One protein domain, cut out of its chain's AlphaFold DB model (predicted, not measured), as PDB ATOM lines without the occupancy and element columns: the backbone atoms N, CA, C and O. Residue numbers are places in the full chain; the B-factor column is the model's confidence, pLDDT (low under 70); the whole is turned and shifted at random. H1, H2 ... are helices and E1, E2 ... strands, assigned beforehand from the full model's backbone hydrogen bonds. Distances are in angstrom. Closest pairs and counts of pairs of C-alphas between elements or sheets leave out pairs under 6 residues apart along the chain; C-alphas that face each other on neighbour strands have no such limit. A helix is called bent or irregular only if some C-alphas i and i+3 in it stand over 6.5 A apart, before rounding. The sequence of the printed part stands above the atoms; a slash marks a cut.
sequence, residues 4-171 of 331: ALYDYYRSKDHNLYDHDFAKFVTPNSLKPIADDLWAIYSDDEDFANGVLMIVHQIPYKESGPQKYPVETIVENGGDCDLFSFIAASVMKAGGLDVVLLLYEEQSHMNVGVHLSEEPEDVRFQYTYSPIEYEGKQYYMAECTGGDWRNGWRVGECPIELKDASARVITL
ATOM      1  N   ALA A   4       5.100  19.534 -26.664       92.94
ATOM      2  CA  ALA A   4       3.966  20.200 -27.299       92.94
ATOM      3  C   ALA A   4       2.773  19.266 -27.520       92.94
ATOM      4  O   ALA A   4       1.641  19.684 -27.280       92.94
ATOM      5  N   LEU A   5       3.019  18.014 -27.930       94.62
ATOM      6  CA  LEU A   5       1.956  17.026 -28.106       94.62
ATOM      7  C   LEU A   5       1.351  16.619 -26.757       94.62
ATOM      8  O   LEU A   5       0.131  16.582 -26.624       94.62
ATOM      9  N   TYR A   6       2.194  16.386 -25.745       95.25
ATOM     10  CA  TYR A   6       1.745  16.101 -24.379       95.25
ATOM     11  C   TYR A   6       0.837  17.208 -23.831       95.25
ATOM     12  O   TYR A   6      -0.293  16.951 -23.422       95.25
ATOM     13  N   ASP A   7       1.294  18.459 -23.889       94.12
ATOM     14  CA  ASP A   7       0.528  19.611 -23.413       94.12
ATOM     15  C   ASP A   7      -0.766  19.829 -24.204       94.12
ATOM     16  O   ASP A   7      -1.738  20.323 -23.638       94.12
ATOM     17  N   TYR A   8      -0.784  19.506 -25.502       93.94
ATOM     18  CA  TYR A   8      -2.002  19.560 -26.307       93.94
ATOM     19  C   TYR A   8      -3.059  18.610 -25.737       93.94
ATOM     20  O   TYR A   8      -4.145  19.076 -25.390       93.94
ATOM     21  N   TYR A   9      -2.731  17.325 -25.554       95.06
ATOM     22  CA  TYR A   9      -3.666  16.335 -25.004       95.06
ATOM     23  C   TYR A   9      -4.062  16.633 -23.562       95.06
ATOM     24  O   TYR A   9      -5.248  16.618 -23.245       95.06
ATOM     25  N   ARG A  10      -3.106  17.054 -22.731       93.75
ATOM     26  CA  ARG A  10      -3.369  17.504 -21.359       93.75
ATOM     27  C   ARG A  10      -4.320  18.699 -21.280       93.75
ATOM     28  O   ARG A  10      -4.906  18.971 -20.238       93.75
ATOM     29  N   SER A  11      -4.451  19.449 -22.367       92.00
ATOM     30  CA  SER A  11      -5.324  20.615 -22.440       92.00
ATOM     31  C   SER A  11      -6.693  20.340 -23.068       92.00
ATOM     32  O   SER A  11      -7.543  21.239 -23.055       92.00
ATOM     33  N   LYS A  12      -6.901  19.132 -23.618       91.94
ATOM     34  CA  LYS A  12      -8.205  18.667 -24.104       91.94
ATOM     35  C   LYS A  12      -9.141  18.400 -22.924       91.94
ATOM     36  O   LYS A  12      -8.742  18.416 -21.768       91.94
ATOM     37  N   ASP A  13     -10.414  18.187 -23.232       91.81
ATOM     38  CA  ASP A  13     -11.412  17.834 -22.230       91.81
ATOM     39  C   ASP A  13     -11.245  16.379 -21.761       91.81
ATOM     40  O   ASP A  13     -11.274  15.455 -22.580       91.81
ATOM     41  N   HIS A  14     -11.122  16.192 -20.446       93.81
ATOM     42  CA  HIS A  14     -11.034  14.886 -19.778       93.81
ATOM     43  C   HIS A  14     -12.333  14.475 -19.071       93.81
ATOM     44  O   HIS A  14     -12.383  13.416 -18.449       93.81
ATOM     45  N   ASN A  15     -13.394  15.286 -19.134       91.25
ATOM     46  CA  ASN A  15     -14.652  14.960 -18.464       91.25
ATOM     47  C   ASN A  15     -15.402  13.856 -19.210       91.25
ATOM     48  O   ASN A  15     -15.580  13.938 -20.419       91.25
ATOM     49  N   LEU A  16     -15.888  12.837 -18.512       87.62
ATOM     50  CA  LEU A  16     -16.746  11.814 -19.109       87.62
ATOM     51  C   LEU A  16     -18.214  12.238 -19.024       87.62
ATOM     52  O   LEU A  16     -18.714  12.526 -17.936       87.62
ATOM     53  N   TYR A  17     -18.903  12.218 -20.162       84.31
ATOM     54  CA  TYR A  17     -20.353  12.389 -20.256       84.31
ATOM     55  C   TYR A  17     -20.927  11.163 -20.967       84.31
ATOM     56  O   TYR A  17     -20.383  10.750 -21.987       84.31
ATOM     57  N   ASP A  18     -21.973  10.555 -20.405       83.75
ATOM     58  CA  ASP A  18     -22.723   9.441 -21.009       83.75
ATOM     59  C   ASP A  18     -21.864   8.276 -21.548       83.75
ATOM     60  O   ASP A  18     -22.170   7.689 -22.581       83.75
ATOM     61  N   HIS A  19     -20.793   7.908 -20.833       82.38
ATOM     62  CA  HIS A  19     -19.866   6.834 -21.227       82.38
ATOM     63  C   HIS A  19     -19.177   7.049 -22.593       82.38
ATOM     64  O   HIS A  19     -18.810   6.075 -23.252       82.38
ATOM     65  N   ASP A  20     -18.943   8.300 -23.008       90.62
ATOM     66  CA  ASP A  20     -18.139   8.644 -24.193       90.62
ATOM     67  C   ASP A  20     -16.636   8.382 -23.964       90.62
ATOM     68  O   ASP A  20     -15.798   9.284 -23.931       90.62
ATOM     69  N   PHE A  21     -16.291   7.117 -23.734       95.81
ATOM     70  CA  PHE A  21     -14.917   6.653 -23.581       95.81
ATOM     71  C   PHE A  21     -14.181   6.594 -24.923       95.81
ATOM     72  O   PHE A  21     -12.962   6.752 -24.966       95.81
ATOM     73  N   ALA A  22     -14.918   6.428 -26.027       96.62
ATOM     74  CA  ALA A  22     -14.362   6.351 -27.374       96.62
ATOM     75  C   ALA A  22     -13.496   7.572 -27.716       96.62
ATOM     76  O   ALA A  22     -12.476   7.419 -28.387       96.62
ATOM     77  N   LYS A  23     -13.830   8.765 -27.202       95.88
ATOM     78  CA  LYS A  23     -13.042   9.986 -27.426       95.88
ATOM     79  C   LYS A  23     -11.588   9.901 -26.947       95.88
ATOM     80  O   LYS A  23     -10.741  10.624 -27.476       95.88
ATOM     81  N   PHE A  24     -11.295   9.057 -25.953       97.56
ATOM     82  CA  PHE A  24      -9.938   8.848 -25.435       97.56
ATOM     83  C   PHE A  24      -9.114   7.908 -26.310       97.56
ATOM     84  O   PHE A  24      -7.899   7.841 -26.156       97.56
ATOM     85  N   VAL A  25      -9.733   7.231 -27.275       98.50
ATOM     86  CA  VAL A  25      -9.010   6.449 -28.272       98.50
ATOM     87  C   VAL A  25      -8.477   7.397 -29.350       98.50
ATOM     88  O   VAL A  25      -9.238   8.080 -30.038       98.50
ATOM     89  N   THR A  26      -7.150   7.448 -29.497       98.44
ATOM     90  CA  THR A  26      -6.411   8.400 -30.344       98.44
ATOM     91  C   THR A  26      -5.501   7.713 -31.373       98.44
ATOM     92  O   THR A  26      -4.273   7.880 -31.326       98.44
ATOM     93  N   PRO A  27      -6.059   6.976 -32.360       98.50
ATOM     94  CA  PRO A  27      -5.271   6.130 -33.264       98.50
ATOM     95  C   PRO A  27      -4.177   6.896 -34.015       98.50
ATOM     96  O   PRO A  27      -3.030   6.468 -34.090       98.50
ATOM     97  N   ASN A  28      -4.501   8.096 -34.501       97.44
ATOM     98  CA  ASN A  28      -3.581   8.907 -35.299       97.44
ATOM     99  C   ASN A  28      -2.284   9.262 -34.564       97.44
ATOM    100  O   ASN A  28      -1.219   9.261 -35.180       97.44
ATOM    101  N   SER A  29      -2.370   9.540 -33.260       97.25
ATOM    102  CA  SER A  29      -1.209   9.894 -32.433       97.25
ATOM    103  C   SER A  29      -0.272   8.716 -32.168       97.25
ATOM    104  O   SER A  29       0.915   8.926 -31.931       97.25
ATOM    105  N   LEU A  30      -0.800   7.492 -32.237       97.94
ATOM    106  CA  LEU A  30      -0.100   6.248 -31.920       97.94
ATOM    107  C   LEU A  30       0.244   5.413 -33.154       97.94
ATOM    108  O   LEU A  30       0.903   4.386 -33.024       97.94
ATOM    109  N   LYS A  31      -0.139   5.873 -34.350       97.31
ATOM    110  CA  LYS A  31       0.116   5.184 -35.618       97.31
ATOM    111  C   LYS A  31       1.568   4.709 -35.798       97.31
ATOM    112  O   LYS A  31       1.724   3.579 -36.241       97.31
ATOM    113  N   PRO A  32       2.615   5.464 -35.411       96.50
ATOM    114  CA  PRO A  32       3.988   4.970 -35.541       96.50
ATOM    115  C   PRO A  32       4.266   3.671 -34.771       96.50
ATOM    116  O   PRO A  32       5.039   2.850 -35.243       96.50
ATOM    117  N   ILE A  33       3.605   3.443 -33.629       97.44
ATOM    118  CA  ILE A  33       3.726   2.178 -32.885       97.44
ATOM    119  C   ILE A  33       3.087   1.032 -33.679       97.44
ATOM    120  O   ILE A  33       3.659  -0.049 -33.766       97.44
ATOM    121  N   ALA A  34       1.914   1.270 -34.272       98.19
ATOM    122  CA  ALA A  34       1.248   0.278 -35.112       98.19
ATOM    123  C   ALA A  34       2.075  -0.049 -36.368       98.19
ATOM    124  O   ALA A  34       2.221  -1.213 -36.724       98.19
ATOM    125  N   ASP A  35       2.656   0.966 -37.008       97.12
ATOM    126  CA  ASP A  35       3.502   0.785 -38.191       97.12
ATOM    127  C   ASP A  35       4.762  -0.038 -37.865       97.12
ATOM    128  O   ASP A  35       5.126  -0.925 -38.636       97.12
ATOM    129  N   ASP A  36       5.390   0.201 -36.707       96.19
ATOM    130  CA  ASP A  36       6.540  -0.585 -36.248       96.19
ATOM    131  C   ASP A  36       6.159  -2.041 -35.942       96.19
ATOM    132  O   ASP A  36       6.867  -2.955 -36.362       96.19
ATOM    133  N   LEU A  37       5.028  -2.277 -35.264       97.62
ATOM    134  CA  LEU A  37       4.528  -3.631 -34.988       97.62
ATOM    135  C   LEU A  37       4.277  -4.416 -36.282       97.62
ATOM    136  O   LEU A  37       4.672  -5.578 -36.380       97.62
ATOM    137  N   TRP A  38       3.708  -3.776 -37.306       97.56
ATOM    138  CA  TRP A  38       3.528  -4.395 -38.623       97.56
ATOM    139  C   TRP A  38       4.837  -4.665 -39.376       97.56
ATOM    140  O   TRP A  38       4.844  -5.429 -40.340       97.56
ATOM    141  N   ALA A  39       5.961  -4.083 -38.955       95.69
ATOM    142  CA  ALA A  39       7.265  -4.424 -39.515       95.69
ATOM    143  C   ALA A  39       7.809  -5.769 -38.992       95.69
ATOM    144  O   ALA A  39       8.760  -6.293 -39.580       95.69
ATOM    145  N   ILE A  40       7.241  -6.319 -37.909       95.50
ATOM    146  CA  ILE A  40       7.688  -7.585 -37.299       95.50
ATOM    147  C   ILE A  40       6.622  -8.685 -37.274       95.50
ATOM    148  O   ILE A  40       6.993  -9.856 -37.296       95.50
ATOM    149  N   TYR A  41       5.336  -8.330 -37.252       96.44
ATOM    150  CA  TYR A  41       4.218  -9.275 -37.254       96.44
ATOM    151  C   TYR A  41       3.553  -9.336 -38.629       96.44
ATOM    152  O   TYR A  41       3.552  -8.352 -39.368       96.44
ATOM    153  N   SER A  42       3.011 -10.501 -38.985       94.12
ATOM    154  CA  SER A  42       2.443 -10.760 -40.318       94.12
ATOM    155  C   SER A  42       0.941 -11.031 -40.336       94.12
ATOM    156  O   SER A  42       0.367 -11.114 -41.422       94.12
ATOM    157  N   ASP A  43       0.318 -11.161 -39.171       96.25
ATOM    158  CA  ASP A  43      -1.105 -11.447 -39.001       96.25
ATOM    159  C   ASP A  43      -1.701 -10.649 -37.831       96.25
ATOM    160  O   ASP A  43      -0.987 -10.077 -37.000       96.25
ATOM    161  N   ASP A  44      -3.032 -10.573 -37.817       97.62
ATOM    162  CA  ASP A  44      -3.799  -9.719 -36.910       97.62
ATOM    163  C   ASP A  44      -3.700 -10.164 -35.441       97.62
ATOM    164  O   ASP A  44      -3.703  -9.311 -34.548       97.62
ATOM    165  N   GLU A  45      -3.606 -11.474 -35.179       97.12
ATOM    166  CA  GLU A  45      -3.507 -12.017 -33.820       97.12
ATOM    167  C   GLU A  45      -2.154 -11.667 -33.199       97.12
ATOM    168  O   GLU A  45      -2.107 -11.082 -32.112       97.12
ATOM    169  N   ASP A  46      -1.061 -11.952 -33.910       97.06
ATOM    170  CA  ASP A  46       0.299 -11.629 -33.484       97.06
ATOM    171  C   ASP A  46       0.481 -10.122 -33.276       97.06
ATOM    172  O   ASP A  46       1.056  -9.679 -32.274       97.06
ATOM    173  N   PHE A  47      -0.065  -9.309 -34.184       98.19
ATOM    174  CA  PHE A  47      -0.068  -7.859 -34.042       98.19
ATOM    175  C   PHE A  47      -0.816  -7.418 -32.774       98.19
ATOM    176  O   PHE A  47      -0.283  -6.629 -31.986       98.19
ATOM    177  N   ALA A  48      -2.021  -7.941 -32.528       98.00
ATOM    178  CA  ALA A  48      -2.811  -7.602 -31.348       98.00
ATOM    179  C   ALA A  48      -2.141  -8.066 -30.038       98.00
ATOM    180  O   ALA A  48      -2.101  -7.310 -29.061       98.00
ATOM    181  N   ASN A  49      -1.534  -9.254 -30.025       96.44
ATOM    182  CA  ASN A  49      -0.714  -9.744 -28.915       96.44
ATOM    183  C   ASN A  49       0.517  -8.849 -28.686       96.44
ATOM    184  O   ASN A  49       0.843  -8.523 -27.542       96.44
ATOM    185  N   GLY A  50       1.162  -8.368 -29.752       96.69
ATOM    186  CA  GLY A  50       2.243  -7.384 -29.678       96.69
ATOM    187  C   GLY A  50       1.811  -6.067 -29.025       96.69
ATOM    188  O   GLY A  50       2.536  -5.520 -28.189       96.69
ATOM    189  N   VAL A  51       0.601  -5.583 -29.326       97.94
ATOM    190  CA  VAL A  51       0.017  -4.416 -28.641       97.94
ATOM    191  C   VAL A  51      -0.175  -4.689 -27.146       97.94
ATOM    192  O   VAL A  51       0.192  -3.843 -26.324       97.94
ATOM    193  N   LEU A  52      -0.699  -5.864 -26.775       97.00
ATOM    194  CA  LEU A  52      -0.854  -6.263 -25.371       97.00
ATOM    195  C   LEU A  52       0.489  -6.284 -24.630       97.00
ATOM    196  O   LEU A  52       0.610  -5.715 -23.542       97.00
ATOM    197  N   MET A  53       1.536  -6.825 -25.257       95.12
ATOM    198  CA  MET A  53       2.890  -6.820 -24.695       95.12
ATOM    199  C   MET A  53       3.431  -5.406 -24.434       95.12
ATOM    200  O   MET A  53       4.205  -5.214 -23.494       95.12
ATOM    201  N   ILE A  54       3.054  -4.404 -25.237       94.75
ATOM    202  CA  ILE A  54       3.432  -3.005 -24.988       94.75
ATOM    203  C   ILE A  54       2.715  -2.474 -23.745       94.75
ATOM    204  O   ILE A  54       3.373  -1.949 -22.844       94.75
ATOM    205  N   VAL A  55       1.388  -2.615 -23.660       96.00
ATOM    206  CA  VAL A  55       0.624  -2.052 -22.530       96.00
ATOM    207  C   VAL A  55       0.926  -2.758 -21.209       96.00
ATOM    208  O   VAL A  55       1.008  -2.098 -20.177       96.00
ATOM    209  N   HIS A  56       1.218  -4.063 -21.224       95.62
ATOM    210  CA  HIS A  56       1.598  -4.821 -20.021       95.62
ATOM    211  C   HIS A  56       2.945  -4.404 -19.419       95.62
ATOM    212  O   HIS A  56       3.254  -4.796 -18.295       95.62
ATOM    213  N   GLN A  57       3.756  -3.616 -20.131       93.94
ATOM    214  CA  GLN A  57       4.987  -3.037 -19.582       93.94
ATOM    215  C   GLN A  57       4.735  -1.770 -18.755       93.94
ATOM    216  O   GLN A  57       5.628  -1.337 -18.021       93.94
ATOM    217  N   ILE A  58       3.546  -1.173 -18.854       94.06
ATOM    218  CA  ILE A  58       3.202   0.054 -18.139       94.06
ATOM    219  C   ILE A  58       2.761  -0.310 -16.710       94.06
ATOM    220  O   ILE A  58       1.887  -1.160 -16.531       94.06
ATOM    221  N   PRO A  59       3.337   0.306 -15.658       94.19
ATOM    222  CA  PRO A  59       2.972  -0.014 -14.281       94.19
ATOM    223  C   PRO A  59       1.509   0.308 -13.968       94.19
ATOM    224  O   PRO A  59       1.082   1.454 -14.126       94.19
ATOM    225  N   TYR A  60       0.776  -0.671 -13.434       94.00
ATOM    226  CA  TYR A  60      -0.594  -0.454 -12.975       94.00
ATOM    227  C   TYR A  60      -0.628   0.513 -11.786       94.00
ATOM    228  O   TYR A  60       0.045   0.301 -10.772       94.00
ATOM    229  N   LYS A  61      -1.411   1.579 -11.918       92.88
ATOM    230  CA  LYS A  61      -1.666   2.598 -10.900       92.88
ATOM    231  C   LYS A  61      -3.092   3.093 -11.091       92.88
ATOM    232  O   LYS A  61      -3.354   3.764 -12.083       92.88
ATOM    233  N   GLU A  62      -3.964   2.802 -10.127       89.19
ATOM    234  CA  GLU A  62      -5.310   3.389 -10.087       89.19
ATOM    235  C   GLU A  62      -5.220   4.901 -10.262       89.19
ATOM    236  O   GLU A  62      -4.425   5.577  -9.589       89.19
ATOM    237  N   SER A  63      -5.989   5.424 -11.210       83.94
ATOM    238  CA  SER A  63      -5.846   6.798 -11.640       83.94
ATOM    239  C   SER A  63      -7.195   7.444 -11.928       83.94
ATOM    240  O   SER A  63      -8.194   6.817 -12.248       83.94
ATOM    241  N   GLY A  64      -7.247   8.754 -11.725       79.88
ATOM    242  CA  GLY A  64      -8.411   9.560 -12.049       79.88
ATOM    243  C   GLY A  64      -8.001  11.028 -12.137       79.88
ATOM    244  O   GLY A  64      -7.133  11.456 -11.364       79.88
ATOM    245  N   PRO A  65      -8.589  11.830 -13.044       88.38
ATOM    246  CA  PRO A  65      -9.549  11.460 -14.097       88.38
ATOM    247  C   PRO A  65      -8.899  10.654 -15.240       88.38
ATOM    248  O   PRO A  65      -7.688  10.439 -15.228       88.38
ATOM    249  N   GLN A  66      -9.706  10.267 -16.235       93.56
ATOM    250  CA  GLN A  66      -9.221   9.654 -17.476       93.56
ATOM    251  C   GLN A  66      -8.174  10.516 -18.170       93.56
ATOM    252  O   GLN A  66      -8.212  11.741 -18.061       93.56
ATOM    253  N   LYS A  67      -7.278   9.876 -18.922       95.88
ATOM    254  CA  LYS A  67      -6.173  10.511 -19.647       95.88
ATOM    255  C   LYS A  67      -6.100   9.991 -21.071       95.88
ATOM    256  O   LYS A  67      -6.435   8.843 -21.346       95.88
ATOM    257  N   TYR A  68      -5.640  10.839 -21.984       97.50
ATOM    258  CA  TYR A  68      -5.383  10.401 -23.348       97.50
ATOM    259  C   TYR A  68      -4.120   9.523 -23.393       97.50
ATOM    260  O   TYR A  68      -3.188   9.750 -22.619       97.50
ATOM    261  N   PRO A  69      -4.017   8.571 -24.335       98.06
ATOM    262  CA  PRO A  69      -2.892   7.640 -24.435       98.06
ATOM    263  C   PRO A  69      -1.503   8.295 -24.419       98.06
ATOM    264  O   PRO A  69      -0.578   7.796 -23.783       98.06
ATOM    265  N   VAL A  70      -1.363   9.450 -25.074       97.38
ATOM    266  CA  VAL A  70      -0.130  10.254 -25.088       97.38
ATOM    267  C   VAL A  70       0.296  10.686 -23.678       97.38
ATOM    268  O   VAL A  70       1.487  10.705 -23.374       97.38
ATOM    269  N   GLU A  71      -0.655  11.029 -22.811       97.38
ATOM    270  CA  GLU A  71      -0.378  11.383 -21.417       97.38
ATOM    271  C   GLU A  71       0.043  10.149 -20.620       97.38
ATOM    272  O   GLU A  71       1.087  10.170 -19.972       97.38
ATOM    273  N   THR A  72      -0.710   9.052 -20.735       96.44
ATOM    274  CA  THR A  72      -0.442   7.791 -20.028       96.44
ATOM    275  C   THR A  72       0.951   7.241 -20.341       96.44
ATOM    276  O   THR A  72       1.668   6.811 -19.435       96.44
ATOM    277  N   ILE A  73       1.382   7.313 -21.605       95.56
ATOM    278  CA  ILE A  73       2.727   6.888 -22.027       95.56
ATOM    279  C   ILE A  73       3.818   7.750 -21.376       95.56
ATOM    280  O   ILE A  73       4.831   7.219 -20.926       95.56
ATOM    281  N   VAL A  74       3.630   9.073 -21.299       94.81
ATOM    282  CA  VAL A  74       4.610   9.979 -20.666       94.81
ATOM    283  C   VAL A  74       4.682   9.784 -19.164       94.81
ATOM    284  O   VAL A  74       5.769   9.776 -18.589       94.81
ATOM    285  N   GLU A  75       3.527   9.666 -18.522       95.12
ATOM    286  CA  GLU A  75       3.434   9.537 -17.071       95.12
ATOM    287  C   GLU A  75       3.820   8.136 -16.579       95.12
ATOM    288  O   GLU A  75       4.128   7.958 -15.396       95.12
ATOM    289  N   ASN A  76       3.867   7.163 -17.495       94.44
ATOM    290  CA  ASN A  76       4.279   5.787 -17.250       94.44
ATOM    291  C   ASN A  76       3.514   5.161 -16.070       94.44
ATOM    292  O   ASN A  76       4.076   4.726 -15.049       94.44
ATOM    293  N   GLY A  77       2.192   5.194 -16.187       94.44
ATOM    294  CA  GLY A  77       1.286   4.551 -15.252       94.44
ATOM    295  C   GLY A  77      -0.171   4.854 -15.557       94.44
ATOM    296  O   GLY A  77      -0.495   5.932 -16.051       94.44
ATOM    297  N   GLY A  78      -1.029   3.900 -15.233       94.50
ATOM    298  CA  GLY A  78      -2.468   3.996 -15.428       94.50
ATOM    299  C   GLY A  78      -3.168   2.725 -14.978       94.50
ATOM    300  O   GLY A  78      -2.532   1.803 -14.466       94.50
ATOM    301  N   ASP A  79      -4.469   2.699 -15.165       94.50
ATOM    302  CA  ASP A  79      -5.376   1.615 -14.828       94.50
ATOM    303  C   ASP A  79      -6.016   1.002 -16.082       94.50
ATOM    304  O   ASP A  79      -5.559   1.217 -17.209       94.50
ATOM    305  N   CYS A  80      -7.004   0.129 -15.870       95.94
ATOM    306  CA  CYS A  80      -7.581  -0.731 -16.901       95.94
ATOM    307  C   CYS A  80      -8.101   0.036 -18.129       95.94
ATOM    308  O   CYS A  80      -7.861  -0.372 -19.267       95.94
ATOM    309  N   ASP A  81      -8.744   1.179 -17.920       96.25
ATOM    310  CA  ASP A  81      -9.255   2.059 -18.967       96.25
ATOM    311  C   ASP A  81      -8.133   2.756 -19.742       96.25
ATOM    312  O   ASP A  81      -8.114   2.686 -20.970       96.25
ATOM    313  N   LEU A  82      -7.139   3.341 -19.070       97.38
ATOM    314  CA  LEU A  82      -6.013   4.000 -19.733       97.38
ATOM    315  C   LEU A  82      -5.202   3.026 -20.591       97.38
ATOM    316  O   LEU A  82      -4.766   3.382 -21.692       97.38
ATOM    317  N   PHE A  83      -5.015   1.794 -20.117       97.75
ATOM    318  CA  PHE A  83      -4.350   0.745 -20.892       97.75
ATOM    319  C   PHE A  83      -5.210   0.304 -22.074       97.75
ATOM    320  O   PHE A  83      -4.690   0.166 -23.183       97.75
ATOM    321  N   SER A  84      -6.525   0.190 -21.872       98.31
ATOM    322  CA  SER A  84      -7.477  -0.089 -22.948       98.31
ATOM    323  C   SER A  84      -7.484   1.005 -24.014       98.31
ATOM    324  O   SER A  84      -7.530   0.695 -25.202       98.31
ATOM    325  N   PHE A  85      -7.356   2.284 -23.641       98.62
ATOM    326  CA  PHE A  85      -7.273   3.375 -24.615       98.62
ATOM    327  C   PHE A  85      -5.994   3.302 -25.441       98.62
ATOM    328  O   PHE A  85      -6.060   3.513 -26.652       98.62
ATOM    329  N   ILE A  86      -4.843   2.988 -24.834       98.62
ATOM    330  CA  ILE A  86      -3.594   2.781 -25.586       98.62
ATOM    331  C   ILE A  86      -3.762   1.599 -26.543       98.62
ATOM    332  O   ILE A  86      -3.545   1.764 -27.744       98.62
ATOM    333  N   ALA A  87      -4.184   0.439 -26.032       98.75
ATOM    334  CA  ALA A  87      -4.311  -0.776 -26.827       98.75
ATOM    335  C   ALA A  87      -5.290  -0.588 -27.993       98.75
ATOM    336  O   ALA A  87      -4.920  -0.802 -29.147       98.75
ATOM    337  N   ALA A  88      -6.490  -0.068 -27.725       98.88
ATOM    338  CA  ALA A  88      -7.485   0.203 -28.756       98.88
ATOM    339  C   ALA A  88      -6.992   1.220 -29.794       98.88
ATOM    340  O   ALA A  88      -7.276   1.080 -30.983       98.88
ATOM    341  N   SER A  89      -6.227   2.230 -29.371       98.88
ATOM    342  CA  SER A  89      -5.678   3.233 -30.285       98.88
ATOM    343  C   SER A  89      -4.641   2.638 -31.226       98.88
ATOM    344  O   SER A  89      -4.698   2.909 -32.423       98.88
ATOM    345  N   VAL A  90      -3.709   1.829 -30.711       98.81
ATOM    346  CA  VAL A  90      -2.688   1.173 -31.539       98.81
ATOM    347  C   VAL A  90      -3.343   0.139 -32.457       98.81
ATOM    348  O   VAL A  90      -3.086   0.162 -33.658       98.81
ATOM    349  N   MET A  91      -4.251  -0.695 -31.936       98.81
ATOM    350  CA  MET A  91      -4.942  -1.712 -32.735       98.81
ATOM    351  C   MET A  91      -5.757  -1.095 -33.877       98.81
ATOM    352  O   MET A  91      -5.614  -1.490 -35.034       98.81
ATOM    353  N   LYS A  92      -6.545  -0.053 -33.580       98.69
ATOM    354  CA  LYS A  92      -7.323   0.667 -34.597       98.69
ATOM    355  C   LYS A  92      -6.432   1.418 -35.590       98.69
ATOM    356  O   LYS A  92      -6.775   1.501 -36.766       98.69
ATOM    357  N   ALA A  93      -5.281   1.943 -35.158       98.56
ATOM    358  CA  ALA A  93      -4.307   2.563 -36.062       98.56
ATOM    359  C   ALA A  93      -3.653   1.545 -37.008       98.56
ATOM    360  O   ALA A  93      -3.336   1.895 -38.144       98.56
ATOM    361  N   GLY A  94      -3.490   0.300 -36.547       98.06
ATOM    362  CA  GLY A  94      -3.032  -0.836 -37.345       98.06
ATOM    363  C   GLY A  94      -4.076  -1.390 -38.312       98.06
ATOM    364  O   GLY A  94      -3.727  -2.220 -39.141       98.06
ATOM    365  N   GLY A  95      -5.322  -0.912 -38.247       97.88
ATOM    366  CA  GLY A  95      -6.399  -1.313 -39.152       97.88
ATOM    367  C   GLY A  95      -7.321  -2.406 -38.617       97.88
ATOM    368  O   GLY A  95      -8.233  -2.802 -39.339       97.88
ATOM    369  N   LEU A  96      -7.136  -2.857 -37.371       98.31
ATOM    370  CA  LEU A  96      -8.050  -3.819 -36.756       98.31
ATOM    371  C   LEU A  96      -9.396  -3.172 -36.414       98.31
ATOM    372  O   LEU A  96      -9.482  -1.974 -36.112       98.31
ATOM    373  N   ASP A  97     -10.451  -3.986 -36.426       98.00
ATOM    374  CA  ASP A  97     -11.767  -3.589 -35.939       98.00
ATOM    375  C   ASP A  97     -11.871  -3.858 -34.434       98.00
ATOM    376  O   ASP A  97     -11.620  -4.963 -33.952       98.00
ATOM    377  N   VAL A  98     -12.162  -2.802 -33.680       98.44
ATOM    378  CA  VAL A  98     -11.921  -2.739 -32.239       98.44
ATOM    379  C   VAL A  98     -13.068  -2.016 -31.547       98.44
ATOM    380  O   VAL A  98     -13.554  -0.985 -32.024       98.44
ATOM    381  N   VAL A  99     -13.444  -2.527 -30.380       98.50
ATOM    382  CA  VAL A  99     -14.399  -1.928 -29.442       98.50
ATOM    383  C   VAL A  99     -13.785  -1.849 -28.046       98.50
ATOM    384  O   VAL A  99     -12.871  -2.605 -27.715       98.50
ATOM    385  N   LEU A 100     -14.294  -0.955 -27.199       98.56
ATOM    386  CA  LEU A 100     -14.029  -1.028 -25.759       98.56
ATOM    387  C   LEU A 100     -15.101  -1.893 -25.093       98.56
ATOM    388  O   LEU A 100     -16.274  -1.857 -25.473       98.56
ATOM    389  N   LEU A 101     -14.690  -2.646 -24.081       97.56
ATOM    390  CA  LEU A 101     -15.536  -3.504 -23.263       97.56
ATOM    391  C   LEU A 101     -15.555  -2.945 -21.844       97.56
ATOM    392  O   LEU A 101     -14.562  -3.043 -21.124       97.56
ATOM    393  N   LEU A 102     -16.674  -2.340 -21.449       96.94
ATOM    394  CA  LEU A 102     -16.861  -1.792 -20.108       96.94
ATOM    395  C   LEU A 102     -17.607  -2.799 -19.224       96.94
ATOM    396  O   LEU A 102     -18.781  -3.089 -19.458       96.94
ATOM    397  N   TYR A 103     -16.938  -3.278 -18.180       95.69
ATOM    398  CA  TYR A 103     -17.487  -4.163 -17.156       95.69
ATOM    399  C   TYR A 103     -17.866  -3.335 -15.924       95.69
ATOM    400  O   TYR A 103     -17.083  -3.188 -14.985       95.69
ATOM    401  N   GLU A 104     -19.065  -2.741 -15.945       93.50
ATOM    402  CA  GLU A 104     -19.503  -1.765 -14.931       93.50
ATOM    403  C   GLU A 104     -19.524  -2.354 -13.512       93.50
ATOM    404  O   GLU A 104     -19.049  -1.720 -12.571       93.50
ATOM    405  N   GLU A 105     -20.022  -3.583 -13.351       94.38
ATOM    406  CA  GLU A 105     -20.103  -4.250 -12.044       94.38
ATOM    407  C   GLU A 105     -18.723  -4.586 -11.465       94.38
ATOM    408  O   GLU A 105     -18.540  -4.583 -10.249       94.38
ATOM    409  N   GLN A 106     -17.746  -4.854 -12.332       94.31
ATOM    410  CA  GLN A 106     -16.378  -5.198 -11.949       94.31
ATOM    411  C   GLN A 106     -15.476  -3.962 -11.871       94.31
ATOM    412  O   GLN A 106     -14.337  -4.081 -11.434       94.31
ATOM    413  N   SER A 107     -15.984  -2.781 -12.251       93.25
ATOM    414  CA  SER A 107     -15.195  -1.548 -12.368       93.25
ATOM    415  C   SER A 107     -13.939  -1.755 -13.223       93.25
ATOM    416  O   SER A 107     -12.854  -1.311 -12.858       93.25
ATOM    417  N   HIS A 108     -14.099  -2.462 -14.347       95.00
ATOM    418  CA  HIS A 108     -13.002  -2.850 -15.236       95.00
ATOM    419  C   HIS A 108     -13.285  -2.447 -16.683       95.00
ATOM    420  O   HIS A 108     -14.442  -2.376 -17.112       95.00
ATOM    421  N   MET A 109     -12.229  -2.218 -17.456       96.19
ATOM    422  CA  MET A 109     -12.314  -1.960 -18.888       96.19
ATOM    423  C   MET A 109     -11.263  -2.769 -19.636       96.19
ATOM    424  O   MET A 109     -10.131  -2.896 -19.181       96.19
ATOM    425  N   ASN A 110     -11.662  -3.277 -20.798       96.38
ATOM    426  CA  ASN A 110     -10.798  -3.987 -21.727       96.38
ATOM    427  C   ASN A 110     -11.080  -3.603 -23.173       96.38
ATOM    428  O   ASN A 110     -11.957  -2.790 -23.479       96.38
ATOM    429  N   VAL A 111     -10.342  -4.241 -24.072       98.25
ATOM    430  CA  VAL A 111     -10.525  -4.131 -25.510       98.25
ATOM    431  C   VAL A 111     -11.158  -5.413 -26.045       98.25
ATOM    432  O   VAL A 111     -10.806  -6.515 -25.631       98.25
ATOM    433  N   GLY A 112     -12.114  -5.263 -26.956       98.19
ATOM    434  CA  GLY A 112     -12.608  -6.339 -27.806       98.19
ATOM    435  C   GLY A 112     -12.046  -6.140 -29.206       98.19
ATOM    436  O   GLY A 112     -12.229  -5.070 -29.786       98.19
ATOM    437  N   VAL A 113     -11.367  -7.144 -29.750       98.25
ATOM    438  CA  VAL A 113     -10.772  -7.094 -31.089       98.25
ATOM    439  C   VAL A 113     -11.414  -8.144 -31.983       98.25
ATOM    440  O   VAL A 113     -11.552  -9.307 -31.604       98.25
ATOM    441  N   HIS A 114     -11.863  -7.721 -33.157       97.81
ATOM    442  CA  HIS A 114     -12.362  -8.631 -34.174       97.81
ATOM    443  C   HIS A 114     -11.191  -9.104 -35.033       97.81
ATOM    444  O   HIS A 114     -10.473  -8.288 -35.613       97.81
ATOM    445  N   LEU A 115     -11.026 -10.423 -35.104       95.31
ATOM    446  CA  LEU A 115     -10.043 -11.096 -35.945       95.31
ATOM    447  C   LEU A 115     -10.762 -11.867 -37.055       95.31
ATOM    448  O   LEU A 115     -11.932 -12.234 -36.914       95.31
ATOM    449  N   SER A 116     -10.062 -12.089 -38.166       89.31
ATOM    450  CA  SER A 116     -10.592 -12.846 -39.308       89.31
ATOM    451  C   SER A 116     -10.741 -14.342 -39.019       89.31
ATOM    452  O   SER A 116     -11.658 -14.965 -39.548       89.31
ATOM    453  N   GLU A 117      -9.892 -14.882 -38.148       90.38
ATOM    454  CA  GLU A 117      -9.910 -16.268 -37.685       90.38
ATOM    455  C   GLU A 117      -9.918 -16.307 -36.147       90.38
ATOM    456  O   GLU A 117      -9.653 -15.302 -35.479       90.38
ATOM    457  N   GLU A 118     -10.265 -17.463 -35.578       92.06
ATOM    458  CA  GLU A 118     -10.234 -17.665 -34.127       92.06
ATOM    459  C   GLU A 118      -8.784 -17.628 -33.601       92.06
ATOM    460  O   GLU A 118      -7.921 -18.223 -34.244       92.06
ATOM    461  N   PRO A 119      -8.506 -16.975 -32.450       93.12
ATOM    462  CA  PRO A 119      -7.167 -16.922 -31.874       93.12
ATOM    463  C   PRO A 119      -6.576 -18.318 -31.624       93.12
ATOM    464  O   PRO A 119      -7.175 -19.132 -30.912       93.12
ATOM    465  N   GLU A 120      -5.390 -18.588 -32.162       92.50
ATOM    466  CA  GLU A 120      -4.689 -19.871 -32.031       92.50
ATOM    467  C   GLU A 120      -3.654 -19.873 -30.893       92.50
ATOM    468  O   GLU A 120      -3.284 -20.938 -30.387       92.50
ATOM    469  N   ASP A 121      -3.213 -18.700 -30.428       90.75
ATOM    470  CA  ASP A 121      -2.157 -18.565 -29.423       90.75
ATOM    471  C   ASP A 121      -2.649 -18.671 -27.970       90.75
ATOM    472  O   ASP A 121      -1.863 -18.530 -27.022       90.75
ATOM    473  N   VAL A 122      -3.933 -18.931 -27.744       89.94
ATOM    474  CA  VAL A 122      -4.530 -19.053 -26.406       89.94
ATOM    475  C   VAL A 122      -3.868 -20.197 -25.622       89.94
ATOM    476  O   VAL A 122      -3.867 -21.352 -26.047       89.94
ATOM    477  N   ARG A 123      -3.305 -19.913 -24.437       86.25
ATOM    478  CA  ARG A 123      -2.533 -20.915 -23.662       86.25
ATOM    479  C   ARG A 123      -3.338 -21.611 -22.577       86.25
ATOM    480  O   ARG A 123      -3.004 -22.726 -22.173       86.25
ATOM    481  N   PHE A 124      -4.329 -20.928 -22.018       65.50
ATOM    482  CA  PHE A 124      -5.033 -21.396 -20.829       65.50
ATOM    483  C   PHE A 124      -6.342 -22.111 -21.163       65.50
ATOM    484  O   PHE A 124      -6.988 -21.845 -22.165       65.50
ATOM    485  N   GLN A 125      -6.808 -22.940 -20.223       60.41
ATOM    486  CA  GLN A 125      -8.168 -23.504 -20.215       60.41
ATOM    487  C   GLN A 125      -9.256 -22.434 -19.953       60.41
ATOM    488  O   GLN A 125     -10.437 -22.760 -19.839       60.41
ATOM    489  N   TYR A 126      -8.851 -21.169 -19.802       61.50
ATOM    490  CA  TYR A 126      -9.691 -19.996 -19.555       61.50
ATOM    491  C   TYR A 126     -10.002 -19.245 -20.860       61.50
ATOM    492  O   TYR A 126     -10.025 -18.017 -20.892       61.50
ATOM    493  N   THR A 127     -10.220 -19.986 -21.948       66.25
ATOM    494  CA  THR A 127     -10.796 -19.441 -23.178       66.25
ATOM    495  C   THR A 127     -12.206 -18.945 -22.872       66.25
ATOM    496  O   THR A 127     -13.025 -19.677 -22.301       66.25
ATOM    497  N   TYR A 128     -12.488 -17.697 -23.230       71.88
ATOM    498  CA  TYR A 128     -13.829 -17.130 -23.169       71.88
ATOM    499  C   TYR A 128     -14.407 -17.035 -24.576       71.88
ATOM    500  O   TYR A 128     -13.685 -16.777 -25.537       71.88
ATOM    501  N   SER A 129     -15.710 -17.276 -24.700       82.62
ATOM    502  CA  SER A 129     -16.401 -17.105 -25.975       82.62
ATOM    503  C   SER A 129     -16.348 -15.634 -26.395       82.62
ATOM    504  O   SER A 129     -16.538 -14.767 -25.545       82.62
ATOM    505  N   PRO A 130     -16.113 -15.327 -27.680       91.19
ATOM    506  CA  PRO A 130     -16.090 -13.945 -28.132       91.19
ATOM    507  C   PRO A 130     -17.433 -13.263 -27.865       91.19
ATOM    508  O   PRO A 130     -18.495 -13.890 -27.905       91.19
ATOM    509  N   ILE A 131     -17.383 -11.954 -27.633       93.38
ATOM    510  CA  ILE A 131     -18.580 -11.130 -27.497       93.38
ATOM    511  C   ILE A 131     -19.135 -10.878 -28.894       93.38
ATOM    512  O   ILE A 131     -18.440 -10.347 -29.760       93.38
ATOM    513  N   GLU A 132     -20.393 -11.252 -29.114       95.00
ATOM    514  CA  GLU A 132     -21.088 -10.963 -30.364       95.00
ATOM    515  C   GLU A 132     -21.719  -9.568 -30.308       95.00
ATOM    516  O   GLU A 132     -22.518  -9.262 -29.421       95.00
ATOM    517  N   TYR A 133     -21.376  -8.719 -31.272       96.00
ATOM    518  CA  TYR A 133     -21.957  -7.388 -31.421       96.00
ATOM    519  C   TYR A 133     -22.101  -7.048 -32.904       96.00
ATOM    520  O   TYR A 133     -21.153  -7.185 -33.675       96.00
ATOM    521  N   GLU A 134     -23.307  -6.643 -33.314       94.88
ATOM    522  CA  GLU A 134     -23.651  -6.314 -34.710       94.88
ATOM    523  C   GLU A 134     -23.241  -7.388 -35.741       94.88
ATOM    524  O   GLU A 134     -22.857  -7.088 -36.870       94.88
ATOM    525  N   GLY A 135     -23.337  -8.667 -35.358       93.88
ATOM    526  CA  GLY A 135     -23.003  -9.803 -36.225       93.88
ATOM    527  C   GLY A 135     -21.501 -10.054 -36.400       93.88
ATOM    528  O   GLY A 135     -21.123 -10.836 -37.271       93.88
ATOM    529  N   LYS A 136     -20.649  -9.409 -35.592       95.69
ATOM    530  CA  LYS A 136     -19.208  -9.678 -35.500       95.69
ATOM    531  C   LYS A 136     -18.851 -10.258 -34.138       95.69
ATOM    532  O   LYS A 136     -19.496  -9.954 -33.137       95.69
ATOM    533  N   GLN A 137     -17.799 -11.068 -34.116       95.69
ATOM    534  CA  GLN A 137     -17.224 -11.646 -32.905       95.69
ATOM    535  C   GLN A 137     -15.990 -10.853 -32.481       95.69
ATOM    536  O   GLN A 137     -15.067 -10.681 -33.276       95.69
ATOM    537  N   TYR A 138     -15.979 -10.391 -31.233       97.19
ATOM    538  CA  TYR A 138     -14.861  -9.672 -30.632       97.19
ATOM    539  C   TYR A 138     -14.235 -10.520 -29.529       97.19
ATOM    540  O   TYR A 138     -14.882 -10.841 -28.528       97.19
ATOM    541  N   TYR A 139     -12.967 -10.868 -29.708       96.06
ATOM    542  CA  TYR A 139     -12.171 -11.571 -28.713       96.06
ATOM    543  C   TYR A 139     -11.627 -10.578 -27.691       96.06
ATOM    544  O   TYR A 139     -11.241  -9.459 -28.035       96.06
ATOM    545  N   MET A 140     -11.611 -10.975 -26.421       95.25
ATOM    546  CA  MET A 140     -11.068 -10.132 -25.362       95.25
ATOM    547  C   MET A 140      -9.560  -9.971 -25.534       95.25
ATOM    548  O   MET A 140      -8.838 -10.947 -25.709       95.25
ATOM    549  N   ALA A 141      -9.092  -8.736 -25.421       96.06
ATOM    550  CA  ALA A 141      -7.696  -8.382 -25.275       96.06
ATOM    551  C   ALA A 141      -7.522  -7.756 -23.881       96.06
ATOM    552  O   ALA A 141      -7.757  -6.559 -23.684       96.06
ATOM    553  N   GLU A 142      -7.185  -8.594 -22.894       95.00
ATOM    554  CA  GLU A 142      -7.037  -8.172 -21.496       95.00
ATOM    555  C   GLU A 142      -5.788  -7.299 -21.324       95.00
ATOM    556  O   GLU A 142      -4.640  -7.742 -21.450       95.00
ATOM    557  N   CYS A 143      -6.018  -6.022 -21.034       95.56
ATOM    558  CA  CYS A 143      -4.978  -5.001 -21.010       95.56
ATOM    559  C   CYS A 143      -4.227  -4.947 -19.672       95.56
ATOM    560  O   CYS A 143      -3.181  -4.301 -19.581       95.56
ATOM    561  N   THR A 144      -4.716  -5.632 -18.633       90.19
ATOM    562  CA  THR A 144      -4.102  -5.666 -17.301       90.19
ATOM    563  C   THR A 144      -3.443  -7.023 -17.042       90.19
ATOM    564  O   THR A 144      -4.099  -8.030 -16.829       90.19
ATOM    565  N   GLY A 145      -2.109  -7.088 -17.096       74.81
ATOM    566  CA  GLY A 145      -1.381  -8.369 -17.000       74.81
ATOM    567  C   GLY A 145      -0.101  -8.341 -16.170       74.81
ATOM    568  O   GLY A 145       0.296  -9.374 -15.640       74.81
ATOM    569  N   GLY A 146       0.536  -7.173 -16.017       68.81
ATOM    570  CA  GLY A 146       1.714  -6.929 -15.169       68.81
ATOM    571  C   GLY A 146       3.016  -7.650 -15.568       68.81
ATOM    572  O   GLY A 146       4.095  -7.081 -15.411       68.81
ATOM    573  N   ASP A 147       2.951  -8.873 -16.093       79.81
ATOM    574  CA  ASP A 147       4.079  -9.631 -16.637       79.81
ATOM    575  C   ASP A 147       3.993  -9.662 -18.161       79.81
ATOM    576  O   ASP A 147       3.440 -10.588 -18.727       79.81
ATOM    577  N   TRP A 148       4.575  -8.686 -18.856       79.12
ATOM    578  CA  TRP A 148       4.525  -8.625 -20.324       79.12
ATOM    579  C   TRP A 148       5.090  -9.861 -21.053       79.12
ATOM    580  O   TRP A 148       4.790 -10.054 -22.227       79.12
ATOM    581  N   ARG A 149       5.916 -10.701 -20.402       83.31
ATOM    582  CA  ARG A 149       6.467 -11.917 -21.034       83.31
ATOM    583  C   ARG A 149       5.479 -13.074 -21.036       83.31
ATOM    584  O   ARG A 149       5.527 -13.910 -21.931       83.31
ATOM    585  N   ASN A 150       4.628 -13.135 -20.017       84.19
ATOM    586  CA  ASN A 150       3.630 -14.189 -19.842       84.19
ATOM    587  C   ASN A 150       2.211 -13.626 -19.706       84.19
ATOM    588  O   ASN A 150       1.309 -14.344 -19.283       84.19
ATOM    589  N   GLY A 151       2.023 -12.360 -20.068       87.62
ATOM    590  CA  GLY A 151       0.782 -11.613 -19.930       87.62
ATOM    591  C   GLY A 151      -0.263 -12.125 -20.896       87.62
ATOM    592  O   GLY A 151       0.041 -12.955 -21.752       87.62
ATOM    593  N   TRP A 152      -1.493 -11.665 -20.723       92.31
ATOM    594  CA  TRP A 152      -2.648 -12.130 -21.482       92.31
ATOM    595  C   TRP A 152      -2.452 -12.045 -22.992       92.31
ATOM    596  O   TRP A 152      -1.847 -11.104 -23.506       92.31
ATOM    597  N   ARG A 153      -3.000 -13.039 -23.683       93.31
ATOM    598  CA  ARG A 153      -3.132 -13.070 -25.139       93.31
ATOM    599  C   ARG A 153      -4.577 -12.820 -25.534       93.31
ATOM    600  O   ARG A 153      -5.489 -13.045 -24.739       93.31
ATOM    601  N   VAL A 154      -4.787 -12.370 -26.762       94.88
ATOM    602  CA  VAL A 154      -6.132 -12.215 -27.317       94.88
ATOM    603  C   VAL A 154      -6.894 -13.542 -27.220       94.88
ATOM    604  O   VAL A 154      -6.350 -14.606 -27.491       94.88
ATOM    605  N   GLY A 155      -8.148 -13.482 -26.772       93.50
ATOM    606  CA  GLY A 155      -8.998 -14.654 -26.534       93.50
ATOM    607  C   GLY A 155      -8.859 -15.277 -25.138       93.50
ATOM    608  O   GLY A 155      -9.739 -16.035 -24.718       93.50
ATOM    609  N   GLU A 156      -7.815 -14.932 -24.377       92.44
ATOM    610  CA  GLU A 156      -7.725 -15.270 -22.956       92.44
ATOM    611  C   GLU A 156      -8.573 -14.294 -22.125       92.44
ATOM    612  O   GLU A 156      -8.646 -13.099 -22.411       92.44
ATOM    613  N   CYS A 157      -9.225 -14.806 -21.079       88.69
ATOM    614  CA  CYS A 157     -10.077 -14.009 -20.202       88.69
ATOM    615  C   CYS A 157      -9.846 -14.398 -18.735       88.69
ATOM    616  O   CYS A 157      -9.813 -15.597 -18.419       88.69
ATOM    617  N   PRO A 158      -9.693 -13.423 -17.821       88.50
ATOM    618  CA  PRO A 158      -9.611 -13.706 -16.396       88.50
ATOM    619  C   PRO A 158     -10.914 -14.332 -15.881       88.50
ATOM    620  O   PRO A 158     -12.016 -14.025 -16.340       88.50
ATOM    621  N   ILE A 159     -10.795 -15.232 -14.900       86.00
ATOM    622  CA  ILE A 159     -11.931 -16.018 -14.394       86.00
ATOM    623  C   ILE A 159     -13.032 -15.126 -13.806       86.00
ATOM    624  O   ILE A 159     -14.209 -15.473 -13.873       86.00
ATOM    625  N   GLU A 160     -12.654 -13.962 -13.282       87.38
ATOM    626  CA  GLU A 160     -13.536 -12.951 -12.710       87.38
ATOM    627  C   GLU A 160     -14.454 -12.300 -13.755       87.38
ATOM    628  O   GLU A 160     -15.543 -11.849 -13.406       87.38
ATOM    629  N   LEU A 161     -14.040 -12.267 -15.027       89.38
ATOM    630  CA  LEU A 161     -14.803 -11.667 -16.127       89.38
ATOM    631  C   LEU A 161     -15.536 -12.698 -16.989       89.38
ATOM    632  O   LEU A 161     -16.354 -12.320 -17.824       89.38
ATOM    633  N   LYS A 162     -15.287 -13.994 -16.775       85.12
ATOM    634  CA  LYS A 162     -15.802 -15.077 -17.623       85.12
ATOM    635  C   LYS A 162     -17.324 -15.069 -17.787       85.12
ATOM    636  O   LYS A 162     -17.809 -15.357 -18.870       85.12
ATOM    637  N   ASP A 163     -18.072 -14.765 -16.734       86.31
ATOM    638  CA  ASP A 163     -19.542 -14.714 -16.783       86.31
ATOM    639  C   ASP A 163     -20.071 -13.276 -16.626       86.31
ATOM    640  O   ASP A 163     -21.270 -13.059 -16.436       86.31
ATOM    641  N   ALA A 164     -19.178 -12.283 -16.682       91.56
ATOM    642  CA  ALA A 164     -19.525 -10.883 -16.516       91.56
ATOM    643  C   ALA A 164     -20.112 -10.299 -17.809       91.56
ATOM    644  O   ALA A 164     -19.690 -10.622 -18.921       91.56
ATOM    645  N   SER A 165     -21.084  -9.400 -17.661       92.44
ATOM    646  CA  SER A 165     -21.692  -8.696 -18.792       92.44
ATOM    647  C   SER A 165     -20.888  -7.443 -19.128       92.44
ATOM    648  O   SER A 165     -20.693  -6.583 -18.266       92.44
ATOM    649  N   ALA A 166     -20.461  -7.314 -20.383       95.06
ATOM    650  CA  ALA A 166     -19.783  -6.122 -20.878       95.06
ATOM    651  C   ALA A 166     -20.747  -5.219 -21.650       95.06
ATOM    652  O   ALA A 166     -21.502  -5.678 -22.511       95.06
ATOM    653  N   ARG A 167     -20.658  -3.907 -21.428       95.88
ATOM    654  CA  ARG A 167     -21.171  -2.921 -22.381       95.88
ATOM    655  C   ARG A 167     -20.134  -2.721 -23.484       95.88
ATOM    656  O   ARG A 167     -19.011  -2.302 -23.213       95.88
ATOM    657  N   VAL A 168     -20.542  -2.969 -24.724       97.44
ATOM    658  CA  VAL A 168     -19.736  -2.679 -25.916       97.44
ATOM    659  C   VAL A 168     -19.831  -1.190 -26.241       97.44
ATOM    660  O   VAL A 168     -20.931  -0.646 -26.354       97.44
ATOM    661  N   ILE A 169     -18.681  -0.536 -26.391       97.56
ATOM    662  CA  ILE A 169     -18.562   0.866 -26.800       97.56
ATOM    663  C   ILE A 169     -17.814   0.897 -28.133       97.56
ATOM    664  O   ILE A 169     -16.639   0.527 -28.212       97.56
ATOM    665  N   THR A 170     -18.502   1.335 -29.187       97.31
ATOM    666  CA  THR A 170     -17.929   1.440 -30.530       97.31
ATOM    667  C   THR A 170     -16.950   2.608 -30.622       97.31
ATOM    668  O   THR A 170     -17.024   3.597 -29.892       97.31
ATOM    669  N   LEU A 171     -16.007   2.505 -31.558       97.06
ATOM    670  CA  LEU A 171     -14.964   3.510 -31.775       97.06
ATOM    671  C   LEU A 171     -15.281   4.451 -32.941       97.06
ATOM    672  O   LEU A 171     -14.377   4.906 -33.638       97.06
TER     673      LEU A 171
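AT A GLANCE: This is residues 4 to 171 of the 331 residues of an uncharacterized protein of Candidatus Bathyarchaeota archaeon BA2 (UniProt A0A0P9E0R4). A strongly twisted sheet of five strands is curled like part of a barrel, with H5 packed along the outer side of E2 and E1 and the edge strands E3 and E5 curling away from H5. H2, H3 and H4 pack round H5, and H1 sits beyond H4 at the far end. The 168 printed residues hold five named helices followed by five named strands, H1 to H5 and then E1 to E5; the sheet's order is E3 E4 E2 E1 E5, all antiparallel. The class is mixed, helices and strands, with under half of the residues in named elements. The whole is compact, with a radius of gyration of the C-alphas of 14.7 A and spans of 43 by 38 by 31 A.

HOW THE PARTS SIT: Begin at the hairpin of E1, residues 97 to 103, and E2, residues 108 to 114, where N 101 and O 110 are 2.8 A apart, within hydrogen-bond range. Beside E1 find the edge strand E5, residues 167 to 170, with N 102 and O 167 at 2.9 A. E4, residues 136 to 141, pairs with E2 through N 139 and O 113 at 2.8 A, and in a hairpin with the edge strand E3, residues 131 to 133, through N 131 and O 138 at 2.9 A. This pairing is staggered: E4 pairs with E3 over residues 136 to 138 and with E2 over 139 to 141. H5, residues 80 to 93, is the hub; it lies over E2 and E1 at a height over the sheet of 8.2 A and runs along the strands, at 8 degrees to E2 on the local plane. H3, residues 44 to 55, is also on the sheet, giving two layers, helices on one face of a sheet. H3 touches H5 at a steep tilt of 40 degrees, opposite ways, the closest C-alphas being those of Val 55 and Phe 83, 5.9 A apart. H2, residues 27 to 38, touches residues 88 to 93 of H5, with the closest C-alphas, Pro 27 and Ser 89, at 4.2 A. H4, residues 69 to 75, touches H5, with the closest C-alphas, Pro 69 and Ile 86, at 5.0 A. H1, residues 4 to 10, touches H4, with the closest C-alphas, Tyr 6 and Glu 71, at 6.0 A, and is apart from H5. Every O i to N i+4 pair is within hydrogen-bond range in H1, H3, H4 and H5, against 5 of 8 in H2.

IN THESE COORDINATES: Find C-alpha 4, where H1 begins, at (3.966, 20.200, -27.299). H2 spans 14.7 A and is irregular, C-alphas 29 and 32 being 7.8 A apart; H3 spans 16.9 A. From C-alpha 80 at (-7.581, -0.731, -16.901), H5 runs 19.7 A. E1 spans 19.6 A, E2 19.8 A and E4 15.5 A; E5 ends with C-alpha 170 at (-17.929, 1.440, -30.530).

THE WHOLE: The C-alphas farthest apart, those of Ala 4 and Gln 125, are 45.9 A apart. The printed part has no cut; the links H1 to H2, H3 to H4, E2 to E3 and E4 to E5 are long. Look for pLDDT under 70 at residues 124 to 127 and 146; the mean of the printed part is 93.1.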